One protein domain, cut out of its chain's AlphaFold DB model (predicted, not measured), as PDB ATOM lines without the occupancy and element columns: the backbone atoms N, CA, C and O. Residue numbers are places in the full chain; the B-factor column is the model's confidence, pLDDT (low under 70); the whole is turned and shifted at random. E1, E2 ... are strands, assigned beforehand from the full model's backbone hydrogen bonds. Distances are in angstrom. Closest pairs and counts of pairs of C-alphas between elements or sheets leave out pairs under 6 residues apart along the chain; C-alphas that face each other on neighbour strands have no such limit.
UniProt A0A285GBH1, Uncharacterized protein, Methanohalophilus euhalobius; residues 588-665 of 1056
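AT A GLANCE: This is residues 588 to 665 of the 1056 residues of an uncharacterized protein of Methanohalophilus euhalobius (UniProt A0A285GBH1). Two antiparallel sheets lie face to face as a sandwich, a four-stranded layer E1, E2, E5, E4 and a three-stranded layer E3, E6, E7, with the strands of one at 29 degrees to those of the other. The loops at residues 592 to 604 and 650 to 656 reach toward opposite ends of the long axis, and the chain passes from layer to layer three times. The printed part has 78 residues, with no named helix and seven named strands, E1 to E7 along the chain; the class is all strand. The whole is only just compact, close to loose, with a radius of gyration of the C-alphas of 13.7 A, and spans 50 by 20 by 17 A.

HOW THE PARTS SIT: The larger sheet runs E1, residues 588 to 591, E2, residues 605 to 612, E5, residues 631 to 637, and E4, residues 623 to 626. Its inner strands E2 and E5 are antiparallel at 156 degrees, with N 608 and O 634 within hydrogen-bond range at 2.9 A. Edge strand E1 forms a hairpin with E2, with N 590 and O 609 at 3.0 A. Edge strand E4 forms a hairpin with E5, with N 625 and O 633 at 2.9 A. The other sheet, strongly twisted, runs E3, residues 615 to 618, E6, residues 642 to 649, and E7, residues 657 to 664. E6 and E7 form a hairpin at 158 degrees, with N 645 and O 661 at 2.8 A; E3 and E6 are antiparallel at 125 degrees, with N 618 and O 646 at 2.8 A. In the sandwich, two sheets face to face, the facing parts are 9.8 A centre to centre and the best planes 5 degrees apart. Between the sheets, the closest C-alphas of E5 and E6 are those of Thr 636 and Leu 643, 6.7 A apart. E3 and E5 are near each other, E2 and E3 meet only through their link, and E1 and E7 are apart.

IN THESE COORDINATES: E1 begins at C-alpha 588, (124.792, 122.784, 145.374). E2 measures 22.6 A from first to last C-alpha, E5 20.2 A, E6 20.6 A and E7 22.3 A. The shorter strands E1, E3 and E4 measure 10.7, 9.4 and 9.7 A. E7 ends at C-alpha 664, (120.569, 118.228, 158.445).

THE WHOLE: The two C-alphas farthest apart are those of Thr 600 and Lys 654, 50.4 A. The printed part has no cut. The link E1 to E2, 13 residues, is long. Mean pLDDT of the printed part is 84.7; residues 601 to 602, 619 to 621, 623 and 652 to 654 are under 70.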
ATOM      1  N   SER A 588     125.339 121.622 144.671       92.56
ATOM      2  CA  SER A 588     124.792 122.784 145.374       92.56
ATOM      3  C   SER A 588     123.373 122.469 145.810       92.56
ATOM      4  O   SER A 588     122.627 121.873 145.030       92.56
ATOM      5  N   PHE A 589     122.983 122.881 147.009       92.75
ATOM      6  CA  PHE A 589     121.631 122.664 147.498       92.75
ATOM      7  C   PHE A 589     121.102 123.875 148.256       92.75
ATOM      8  O   PHE A 589     121.875 124.669 148.788       92.75
ATOM      9  N   GLU A 590     119.780 123.994 148.303       92.81
ATOM     10  CA  GLU A 590     119.074 125.043 149.031       92.81
ATOM     11  C   GLU A 590     117.744 124.492 149.558       92.81
ATOM     12  O   GLU A 590     117.036 123.766 148.852       92.81
ATOM     13  N   PHE A 591     117.415 124.815 150.806       91.56
ATOM     14  CA  PHE A 591     116.089 124.562 151.367       91.56
ATOM     15  C   PHE A 591     115.126 125.674 150.945       91.56
ATOM     16  O   PHE A 591     115.529 126.824 150.807       91.56
ATOM     17  N   ASP A 592     113.840 125.364 150.788       91.69
ATOM     18  CA  ASP A 592     112.825 126.370 150.431       91.69
ATOM     19  C   ASP A 592     112.610 127.457 151.501       91.69
ATOM     20  O   ASP A 592     111.977 128.479 151.228       91.69
ATOM     21  N   ARG A 593     113.137 127.247 152.711       88.44
ATOM     22  CA  ARG A 593     113.153 128.216 153.808       88.44
ATOM     23  C   ARG A 593     114.540 128.263 154.436       88.44
ATOM     24  O   ARG A 593     115.170 127.224 154.621       88.44
ATOM     25  N   GLY A 594     114.977 129.459 154.833       84.69
ATOM     26  CA  GLY A 594     116.231 129.632 155.575       84.69
ATOM     27  C   GLY A 594     116.201 128.958 156.949       84.69
ATOM     28  O   GLY A 594     117.219 128.454 157.417       84.69
ATOM     29  N   ILE A 595     115.022 128.908 157.575       88.94
ATOM     30  CA  ILE A 595     114.763 128.119 158.774       88.94
ATOM     31  C   ILE A 595     113.293 127.694 158.845       88.94
ATOM     32  O   ILE A 595     112.389 128.402 158.400       88.94
ATOM     33  N   TYR A 596     113.057 126.525 159.419       89.38
ATOM     34  CA  TYR A 596     111.745 125.977 159.714       89.38
ATOM     35  C   TYR A 596     111.412 126.227 161.191       89.38
ATOM     36  O   TYR A 596     112.083 125.704 162.084       89.38
ATOM     37  N   ILE A 597     110.402 127.060 161.437       89.25
ATOM     38  CA  ILE A 597     109.954 127.473 162.775       89.25
ATOM     39  C   ILE A 597     108.841 126.557 163.317       89.25
ATOM     40  O   ILE A 597     108.178 125.883 162.519       89.25
ATOM     41  N   PRO A 598     108.593 126.552 164.642       88.00
ATOM     42  CA  PRO A 598     107.456 125.856 165.232       88.00
ATOM     43  C   PRO A 598     106.122 126.275 164.608       88.00
ATOM     44  O   PRO A 598     105.906 127.443 164.283       88.00
ATOM     45  N   GLN A 599     105.235 125.304 164.388       80.56
ATOM     46  CA  GLN A 599     103.890 125.515 163.840       80.56
ATOM     47  C   GLN A 599     102.846 124.808 164.712       80.56
ATOM     48  O   GLN A 599     103.171 123.878 165.450       80.56
ATOM     49  N   THR A 600     101.588 125.244 164.613       71.88
ATOM     50  CA  THR A 600     100.444 124.656 165.332       71.88
ATOM     51  C   THR A 600      99.799 123.481 164.587       71.88
ATOM     52  O   THR A 600      99.183 122.620 165.212       71.88
ATOM     53  N   ASP A 601      99.956 123.416 163.260       67.88
ATOM     54  CA  ASP A 601      99.128 122.587 162.369       67.88
ATOM     55  C   ASP A 601      99.841 121.309 161.886       67.88
ATOM     56  O   ASP A 601      99.882 121.005 160.695       67.88
ATOM     57  N   GLY A 602     100.390 120.529 162.821       68.44
ATOM     58  CA  GLY A 602     100.973 119.212 162.536       68.44
ATOM     59  C   GLY A 602     102.166 119.224 161.557       68.44
ATOM     60  O   GLY A 602     102.725 120.277 161.244       68.44
ATOM     61  N   PRO A 603     102.602 118.042 161.073       75.94
ATOM     62  CA  PRO A 603     103.790 117.952 160.238       75.94
ATOM     63  C   PRO A 603     103.542 118.549 158.847       75.94
ATOM     64  O   PRO A 603     102.738 118.041 158.068       75.94
ATOM     65  N   TYR A 604     104.289 119.598 158.511       81.25
ATOM     66  CA  TYR A 604     104.347 120.208 157.182       81.25
ATOM     67  C   TYR A 604     105.480 119.644 156.311       81.25
ATOM     68  O   TYR A 604     106.393 118.962 156.793       81.25
ATOM     69  N   GLU A 605     105.409 119.947 155.015       87.56
ATOM     70  CA  GLU A 605     106.372 119.522 153.998       87.56
ATOM     71  C   GLU A 605     107.647 120.376 154.026       87.56
ATOM     72  O   GLU A 605     107.594 121.599 154.160       87.56
ATOM     73  N   ILE A 606     108.790 119.712 153.873       88.38
ATOM     74  CA  ILE A 606     110.120 120.315 153.772       88.38
ATOM     75  C   ILE A 606     110.659 120.020 152.380       88.38
ATOM     76  O   ILE A 606     110.673 118.859 151.955       88.38
ATOM     77  N   ASN A 607     111.113 121.065 151.686       91.44
ATOM     78  CA  ASN A 607     111.600 120.972 150.317       91.44
ATOM     79  C   ASN A 607     113.078 121.352 150.246       91.44
ATOM     80  O   ASN A 607     113.483 122.415 150.713       91.44
ATOM     81  N   LEU A 608     113.863 120.492 149.603       93.12
ATOM     82  CA  LEU A 608     115.259 120.738 149.274       93.12
ATOM     83  C   LEU A 608     115.441 120.666 147.757       93.12
ATOM     84  O   LEU A 608     115.030 119.702 147.104       93.12
ATOM     85  N   TYR A 609     116.074 121.689 147.198       93.44
ATOM     86  CA  TYR A 609     116.452 121.760 145.794       93.44
ATOM     87  C   TYR A 609     117.937 121.440 145.671       93.44
ATOM     88  O   TYR A 609     118.775 122.162 146.202       93.44
ATOM     89  N   LEU A 610     118.261 120.352 144.976       93.75
ATOM     90  CA  LEU A 610     119.621 119.864 144.764       93.75
ATOM     91  C   LEU A 610     119.996 120.025 143.291       93.75
ATOM     92  O   LEU A 610     119.259 119.571 142.420       93.75
ATOM     93  N   LYS A 611     121.164 120.605 143.010       93.25
ATOM     94  CA  LYS A 611     121.760 120.643 141.668       93.25
ATOM     95  C   LYS A 611     123.058 119.846 141.636       93.25
ATOM     96  O   LYS A 611     123.924 120.035 142.492       93.25
ATOM     97  N   THR A 612     123.191 118.968 140.649       90.69
ATOM     98  CA  THR A 612     124.351 118.089 140.453       90.69
ATOM     99  C   THR A 612     124.394 117.534 139.027       90.69
ATOM    100  O   THR A 612     123.356 117.333 138.410       90.69
ATOM    101  N   SER A 613     125.583 117.283 138.478       85.31
ATOM    102  CA  SER A 613     125.767 116.746 137.117       85.31
ATOM    103  C   SER A 613     126.087 115.249 137.058       85.31
ATOM    104  O   SER A 613     125.843 114.617 136.033       85.31
ATOM    105  N   GLU A 614     126.638 114.677 138.130       83.94
ATOM    106  CA  GLU A 614     127.207 113.313 138.144       83.94
ATOM    107  C   GLU A 614     126.533 112.385 139.160       83.94
ATOM    108  O   GLU A 614     126.835 111.189 139.241       83.94
ATOM    109  N   ILE A 615     125.610 112.936 139.949       86.81
ATOM    110  CA  ILE A 615     124.962 112.245 141.054       86.81
ATOM    111  C   ILE A 615     123.478 112.090 140.755       86.81
ATOM    112  O   ILE A 615     122.783 113.047 140.430       86.81
ATOM    113  N   VAL A 616     122.972 110.873 140.928       86.62
ATOM    114  CA  VAL A 616     121.538 110.598 140.923       86.62
ATOM    115  C   VAL A 616     121.120 110.213 142.343       86.62
ATOM    116  O   VAL A 616     121.545 109.157 142.822       86.62
ATOM    117  N   PRO A 617     120.301 111.027 143.035       83.06
ATOM    118  CA  PRO A 617     119.711 110.636 144.309       83.06
ATOM    119  C   PRO A 617     118.688 109.514 144.093       83.06
ATOM    120  O   PRO A 617     117.842 109.582 143.197       83.06
ATOM    121  N   ILE A 618     118.777 108.457 144.898       80.38
ATOM    122  CA  ILE A 618     117.901 107.285 144.833       80.38
ATOM    123  C   ILE A 618     117.157 107.163 146.159       80.38
ATOM    124  O   ILE A 618     117.628 106.535 147.112       80.38
ATOM    125  N   GLY A 619     115.962 107.747 146.182       63.78
ATOM    126  CA  GLY A 619     115.093 107.733 147.351       63.78
ATOM    127  C   GLY A 619     114.507 106.350 147.609       63.78
ATOM    128  O   GLY A 619     113.961 105.706 146.713       63.78
ATOM    129  N   SER A 620     114.580 105.901 148.863       55.25
ATOM    130  CA  SER A 620     113.758 104.785 149.359       55.25
ATOM    131  C   SER A 620     112.541 105.257 150.168       55.25
ATOM    132  O   SER A 620     111.592 104.490 150.323       55.25
ATOM    133  N   LYS A 621     112.552 106.510 150.659       65.81
ATOM    134  CA  LYS A 621     111.490 107.116 151.486       65.81
ATOM    135  C   LYS A 621     111.077 108.534 151.074       65.81
ATOM    136  O   LYS A 621     109.899 108.847 151.207       65.81
ATOM    137  N   ASN A 622     111.994 109.378 150.596       74.75
ATOM    138  CA  ASN A 622     111.642 110.737 150.173       74.75
ATOM    139  C   ASN A 622     111.135 110.747 148.730       74.75
ATOM    140  O   ASN A 622     111.512 109.904 147.908       74.75
ATOM    141  N   ILE A 623     110.282 111.721 148.415       69.38
ATOM    142  CA  ILE A 623     109.807 111.918 147.049       69.38
ATOM    143  C   ILE A 623     110.902 112.670 146.299       69.38
ATOM    144  O   ILE A 623     111.171 113.838 146.575       69.38
ATOM    145  N   VAL A 624     111.538 111.976 145.359       77.38
ATOM    146  CA  VAL A 624     112.552 112.543 144.473       77.38
ATOM    147  C   VAL A 624     111.892 112.872 143.142       77.38
ATOM    148  O   VAL A 624     111.546 111.976 142.370       77.38
ATOM    149  N   LYS A 625     111.715 114.163 142.855       81.75
ATOM    150  CA  LYS A 625     111.236 114.637 141.558       81.75
ATOM    151  C   LYS A 625     112.395 115.248 140.785       81.75
ATOM    152  O   LYS A 625     112.885 116.323 141.117       81.75
ATOM    153  N   GLN A 626     112.814 114.572 139.724       83.94
ATOM    154  CA  GLN A 626     113.778 115.132 138.786       83.94
ATOM    155  C   GLN A 626     113.100 116.246 137.970       83.94
ATOM    156  O   GLN A 626     112.104 115.999 137.288       83.94
ATOM    157  N   ILE A 627     113.613 117.474 138.071       85.88
ATOM    158  CA  ILE A 627     113.103 118.636 137.328       85.88
ATOM    159  C   ILE A 627     113.707 118.642 135.922       85.88
ATOM    160  O   ILE A 627     113.002 118.846 134.934       85.88
ATOM    161  N   ASN A 628     115.013 118.399 135.833       87.06
ATOM    162  CA  ASN A 628     115.767 118.263 134.591       87.06
ATOM    163  C   ASN A 628     116.985 117.343 134.829       87.06
ATOM    164  O   ASN A 628     117.081 116.690 135.864       87.06
ATOM    165  N   ASN A 629     117.916 117.259 133.877       81.69
ATOM    166  CA  ASN A 629     119.061 116.349 133.994       81.69
ATOM    167  C   ASN A 629     119.991 116.644 135.183       81.69
ATOM    168  O   ASN A 629     120.712 115.734 135.575       81.69
ATOM    169  N   THR A 630     119.980 117.859 135.737       88.06
ATOM    170  CA  THR A 630     120.882 118.268 136.822       88.06
ATOM    171  C   THR A 630     120.173 118.658 138.114       88.06
ATOM    172  O   THR A 630     120.791 118.669 139.175       88.06
ATOM    173  N   ASP A 631     118.884 118.979 138.044       92.19
ATOM    174  CA  ASP A 631     118.138 119.563 139.151       92.19
ATOM    175  C   ASP A 631     117.116 118.562 139.700       92.19
ATOM    176  O   ASP A 631     116.259 118.034 138.977       92.19
ATOM    177  N   TYR A 632     117.180 118.349 141.007       91.06
ATOM    178  CA  TYR A 632     116.334 117.442 141.764       91.06
ATOM    179  C   TYR A 632     115.594 118.204 142.859       91.06
ATOM    180  O   TYR A 632     116.163 119.035 143.565       91.06
ATOM    181  N   HIS A 633     114.315 117.891 143.021       92.19
ATOM    182  CA  HIS A 633     113.498 118.318 144.149       92.19
ATOM    183  C   HIS A 633     113.308 117.124 145.078       92.19
ATOM    184  O   HIS A 633     112.775 116.088 144.674       92.19
ATOM    185  N   LEU A 634     113.811 117.268 146.300       91.25
ATOM    186  CA  LEU A 634     113.731 116.289 147.370       91.25
ATOM    187  C   LEU A 634     112.723 116.791 148.400       91.25
ATOM    188  O   LEU A 634     112.837 117.916 148.885       91.25
ATOM    189  N   GLN A 635     111.737 115.960 148.726       88.56
ATOM    190  CA  GLN A 635     110.665 116.330 149.644       88.56
ATOM    191  C   GLN A 635     110.539 115.332 150.793       88.56
ATOM    192  O   GLN A 635     110.521 114.115 150.584       88.56
ATOM    193  N   THR A 636     110.410 115.867 152.005       89.25
ATOM    194  CA  THR A 636     110.234 115.109 153.247       89.25
ATOM    195  C   THR A 636     109.279 115.836 154.202       89.25
ATOM    196  O   THR A 636     108.646 116.821 153.822       89.25
ATOM    197  N   THR A 637     109.134 115.344 155.432       86.25
ATOM    198  CA  THR A 637     108.244 115.938 156.443       86.25
ATOM    199  C   THR A 637     109.034 116.544 157.597       86.25
ATOM    200  O   THR A 637     110.104 116.061 157.963       86.25
ATOM    201  N   SER A 638     108.457 117.556 158.238       82.56
ATOM    202  CA  SER A 638     108.980 118.188 159.457       82.56
ATOM    203  C   SER A 638     109.062 117.271 160.683       82.56
ATOM    204  O   SER A 638     109.626 117.686 161.689       82.56
ATOM    205  N   SER A 639     108.622 116.013 160.602       81.75
ATOM    206  CA  SER A 639     108.829 115.030 161.675       81.75
ATOM    207  C   SER A 639     110.238 114.410 161.703       81.75
ATOM    208  O   SER A 639     110.646 113.867 162.726       81.75
ATOM    209  N   GLU A 640     110.999 114.497 160.609       83.00
ATOM    210  CA  GLU A 640     112.340 113.905 160.484       83.00
ATOM    211  C   GLU A 640     113.426 114.961 160.718       83.00
ATOM    212  O   GLU A 640     113.295 116.074 160.233       83.00
ATOM    213  N   ASP A 641     114.528 114.651 161.401       82.38
ATOM    214  CA  ASP A 641     115.618 115.625 161.635       82.38
ATOM    215  C   ASP A 641     116.622 115.740 160.484       82.38
ATOM    216  O   ASP A 641     117.355 116.726 160.368       82.38
ATOM    217  N   TYR A 642     116.641 114.719 159.630       87.38
ATOM    218  CA  TYR A 642     117.574 114.582 158.524       87.38
ATOM    219  C   TYR A 642     116.818 114.179 157.267       87.38
ATOM    220  O   TYR A 642     116.026 113.235 157.290       87.38
ATOM    221  N   LEU A 643     117.113 114.833 156.147       89.88
ATOM    222  CA  LEU A 643     116.713 114.341 154.837       89.88
ATOM    223  C   LEU A 643     117.795 113.358 154.377       89.88
ATOM    224  O   LEU A 643     118.896 113.757 154.001       89.88
ATOM    225  N   LYS A 644     117.495 112.059 154.466       89.50
ATOM    226  CA  LYS A 644     118.440 110.980 154.128       89.50
ATOM    227  C   LYS A 644     118.235 110.482 152.705       89.50
ATOM    228  O   LYS A 644     117.147 110.011 152.385       89.50
ATOM    229  N   GLU A 645     119.283 110.502 151.893       89.69
ATOM    230  CA  GLU A 645     119.273 110.039 150.506       89.69
ATOM    231  C   GLU A 645     120.470 109.149 150.187       89.69
ATOM    232  O   GLU A 645     121.546 109.309 150.750       89.69
ATOM    233  N   ASN A 646     120.299 108.211 149.254       89.88
ATOM    234  CA  ASN A 646     121.416 107.423 148.734       89.88
ATOM    235  C   ASN A 646     121.843 107.986 147.384       89.88
ATOM    236  O   ASN A 646     121.097 107.929 146.408       89.88
ATOM    237  N   PHE A 647     123.058 108.509 147.313       91.75
ATOM    238  CA  PHE A 647     123.630 109.057 146.094       91.75
ATOM    239  C   PHE A 647     124.257 107.953 145.265       91.75
ATOM    240  O   PHE A 647     125.146 107.241 145.727       91.75
ATOM    241  N   ARG A 648     123.800 107.823 144.019       90.94
ATOM    242  CA  ARG A 648     124.433 106.983 143.009       90.94
ATOM    243  C   ARG A 648     125.273 107.855 142.099       90.94
ATOM    244  O   ARG A 648     124.739 108.678 141.360       90.94
ATOM    245  N   ILE A 649     126.577 107.650 142.158       91.00
ATOM    246  CA  ILE A 649     127.569 108.525 141.549       91.00
ATOM    247  C   ILE A 649     128.161 107.835 140.321       91.00
ATOM    248  O   ILE A 649     128.649 106.701 140.403       91.00
ATOM    249  N   PHE A 650     128.093 108.509 139.176       83.12
ATOM    250  CA  PHE A 650     128.578 108.011 137.892       83.12
ATOM    251  C   PHE A 650     129.944 108.620 137.578       83.12
ATOM    252  O   PHE A 650     130.046 109.659 136.943       83.12
ATOM    253  N   VAL A 651     130.986 107.934 138.033       80.62
ATOM    254  CA  VAL A 651     132.399 108.222 137.741       80.62
ATOM    255  C   VAL A 651     132.949 107.230 136.705       80.62
ATOM    256  O   VAL A 651     132.281 106.236 136.409       80.62
ATOM    257  N   ASP A 652     134.164 107.460 136.184       67.75
ATOM    258  CA  ASP A 652     134.899 106.613 135.211       67.75
ATOM    259  C   ASP A 652     135.326 105.235 135.779       67.75
ATOM    260  O   ASP A 652     136.463 104.770 135.677       67.75
ATOM    261  N   VAL A 653     134.386 104.537 136.408       63.03
ATOM    262  CA  VAL A 653     134.554 103.258 137.088       63.03
ATOM    263  C   VAL A 653     133.517 102.286 136.521       63.03
ATOM    264  O   VAL A 653     132.433 102.670 136.088       63.03
ATOM    265  N   LYS A 654     133.828 100.982 136.491       68.00
ATOM    266  CA  LYS A 654     132.972  99.960 135.839       68.00
ATOM    267  C   LYS A 654     131.552  99.855 136.416       68.00
ATOM    268  O   LYS A 654     130.689  99.255 135.775       68.00
ATOM    269  N   SER A 655     131.329 100.369 137.621       77.44
ATOM    270  CA  SER A 655     130.042 100.406 138.308       77.44
ATOM    271  C   SER A 655     129.899 101.726 139.069       77.44
ATOM    272  O   SER A 655     130.894 102.199 139.616       77.44
ATOM    273  N   PRO A 656     128.686 102.299 139.128       84.38
ATOM    274  CA  PRO A 656     128.437 103.522 139.880       84.38
ATOM    275  C   PRO A 656     128.585 103.275 141.381       84.38
ATOM    276  O   PRO A 656     128.156 102.227 141.865       84.38
ATOM    277  N   ILE A 657     129.154 104.255 142.078       89.81
ATOM    278  CA  ILE A 657     129.434 104.217 143.516       89.81
ATOM    279  C   ILE A 657     128.188 104.661 144.285       89.81
ATOM    280  O   ILE A 657     127.535 105.626 143.880       89.81
ATOM    281  N   GLN A 658     127.852 103.983 145.382       89.19
ATOM    282  CA  GLN A 658     126.747 104.377 146.263       89.19
ATOM    283  C   GLN A 658     127.232 104.964 147.591       89.19
ATOM    284  O   GLN A 658     127.978 104.317 148.323       89.19
ATOM    285  N   ILE A 659     126.760 106.169 147.929       90.81
ATOM    286  CA  ILE A 659     127.089 106.860 149.184       90.81
ATOM    287  C   ILE A 659     125.797 107.339 149.865       90.81
ATOM    288  O   ILE A 659     125.041 108.090 149.250       90.81
ATOM    289  N   PRO A 660     125.517 106.940 151.121       91.12
ATOM    290  CA  PRO A 660     124.418 107.515 151.890       91.12
ATOM    291  C   PRO A 660     124.779 108.936 152.328       91.12
ATOM    292  O   PRO A 660     125.867 109.162 152.854       91.12
ATOM    293  N   VAL A 661     123.871 109.882 152.138       91.69
ATOM    294  CA  VAL A 661     124.043 111.295 152.477       91.69
ATOM    295  C   VAL A 661     122.862 111.759 153.323       91.69
ATOM    296  O   VAL A 661     121.706 111.443 153.047       91.69
ATOM    297  N   GLU A 662     123.162 112.494 154.384       92.62
ATOM    298  CA  GLU A 662     122.211 112.993 155.368       92.62
ATOM    299  C   GLU A 662     122.309 114.520 155.393       92.62
ATOM    300  O   GLU A 662     123.312 115.077 155.834       92.62
ATOM    301  N   PHE A 663     121.269 115.199 154.908       91.56
ATOM    302  CA  PHE A 663     121.144 116.652 155.018       91.56
ATOM    303  C   PHE A 663     120.477 116.985 156.348       91.56
ATOM    304  O   PHE A 663     119.337 116.574 156.588       91.56
ATOM    305  N   HIS A 664     121.166 117.721 157.214       89.00
ATOM    306  CA  HIS A 664     120.569 118.228 158.445       89.00
ATOM    307  C   HIS A 664     119.499 119.267 158.084       89.00
ATOM    308  O   HIS A 664     119.705 120.090 157.194       89.00
ATOM    309  N   MET A 665     118.341 119.232 158.744       88.19
ATOM    310  CA  MET A 665     117.269 120.189 158.455       88.19
ATOM    311  C   MET A 665     117.412 121.462 159.299       88.19
ATOM    312  O   MET A 665     117.525 121.340 160.523       88.19
TER     313      MET A 665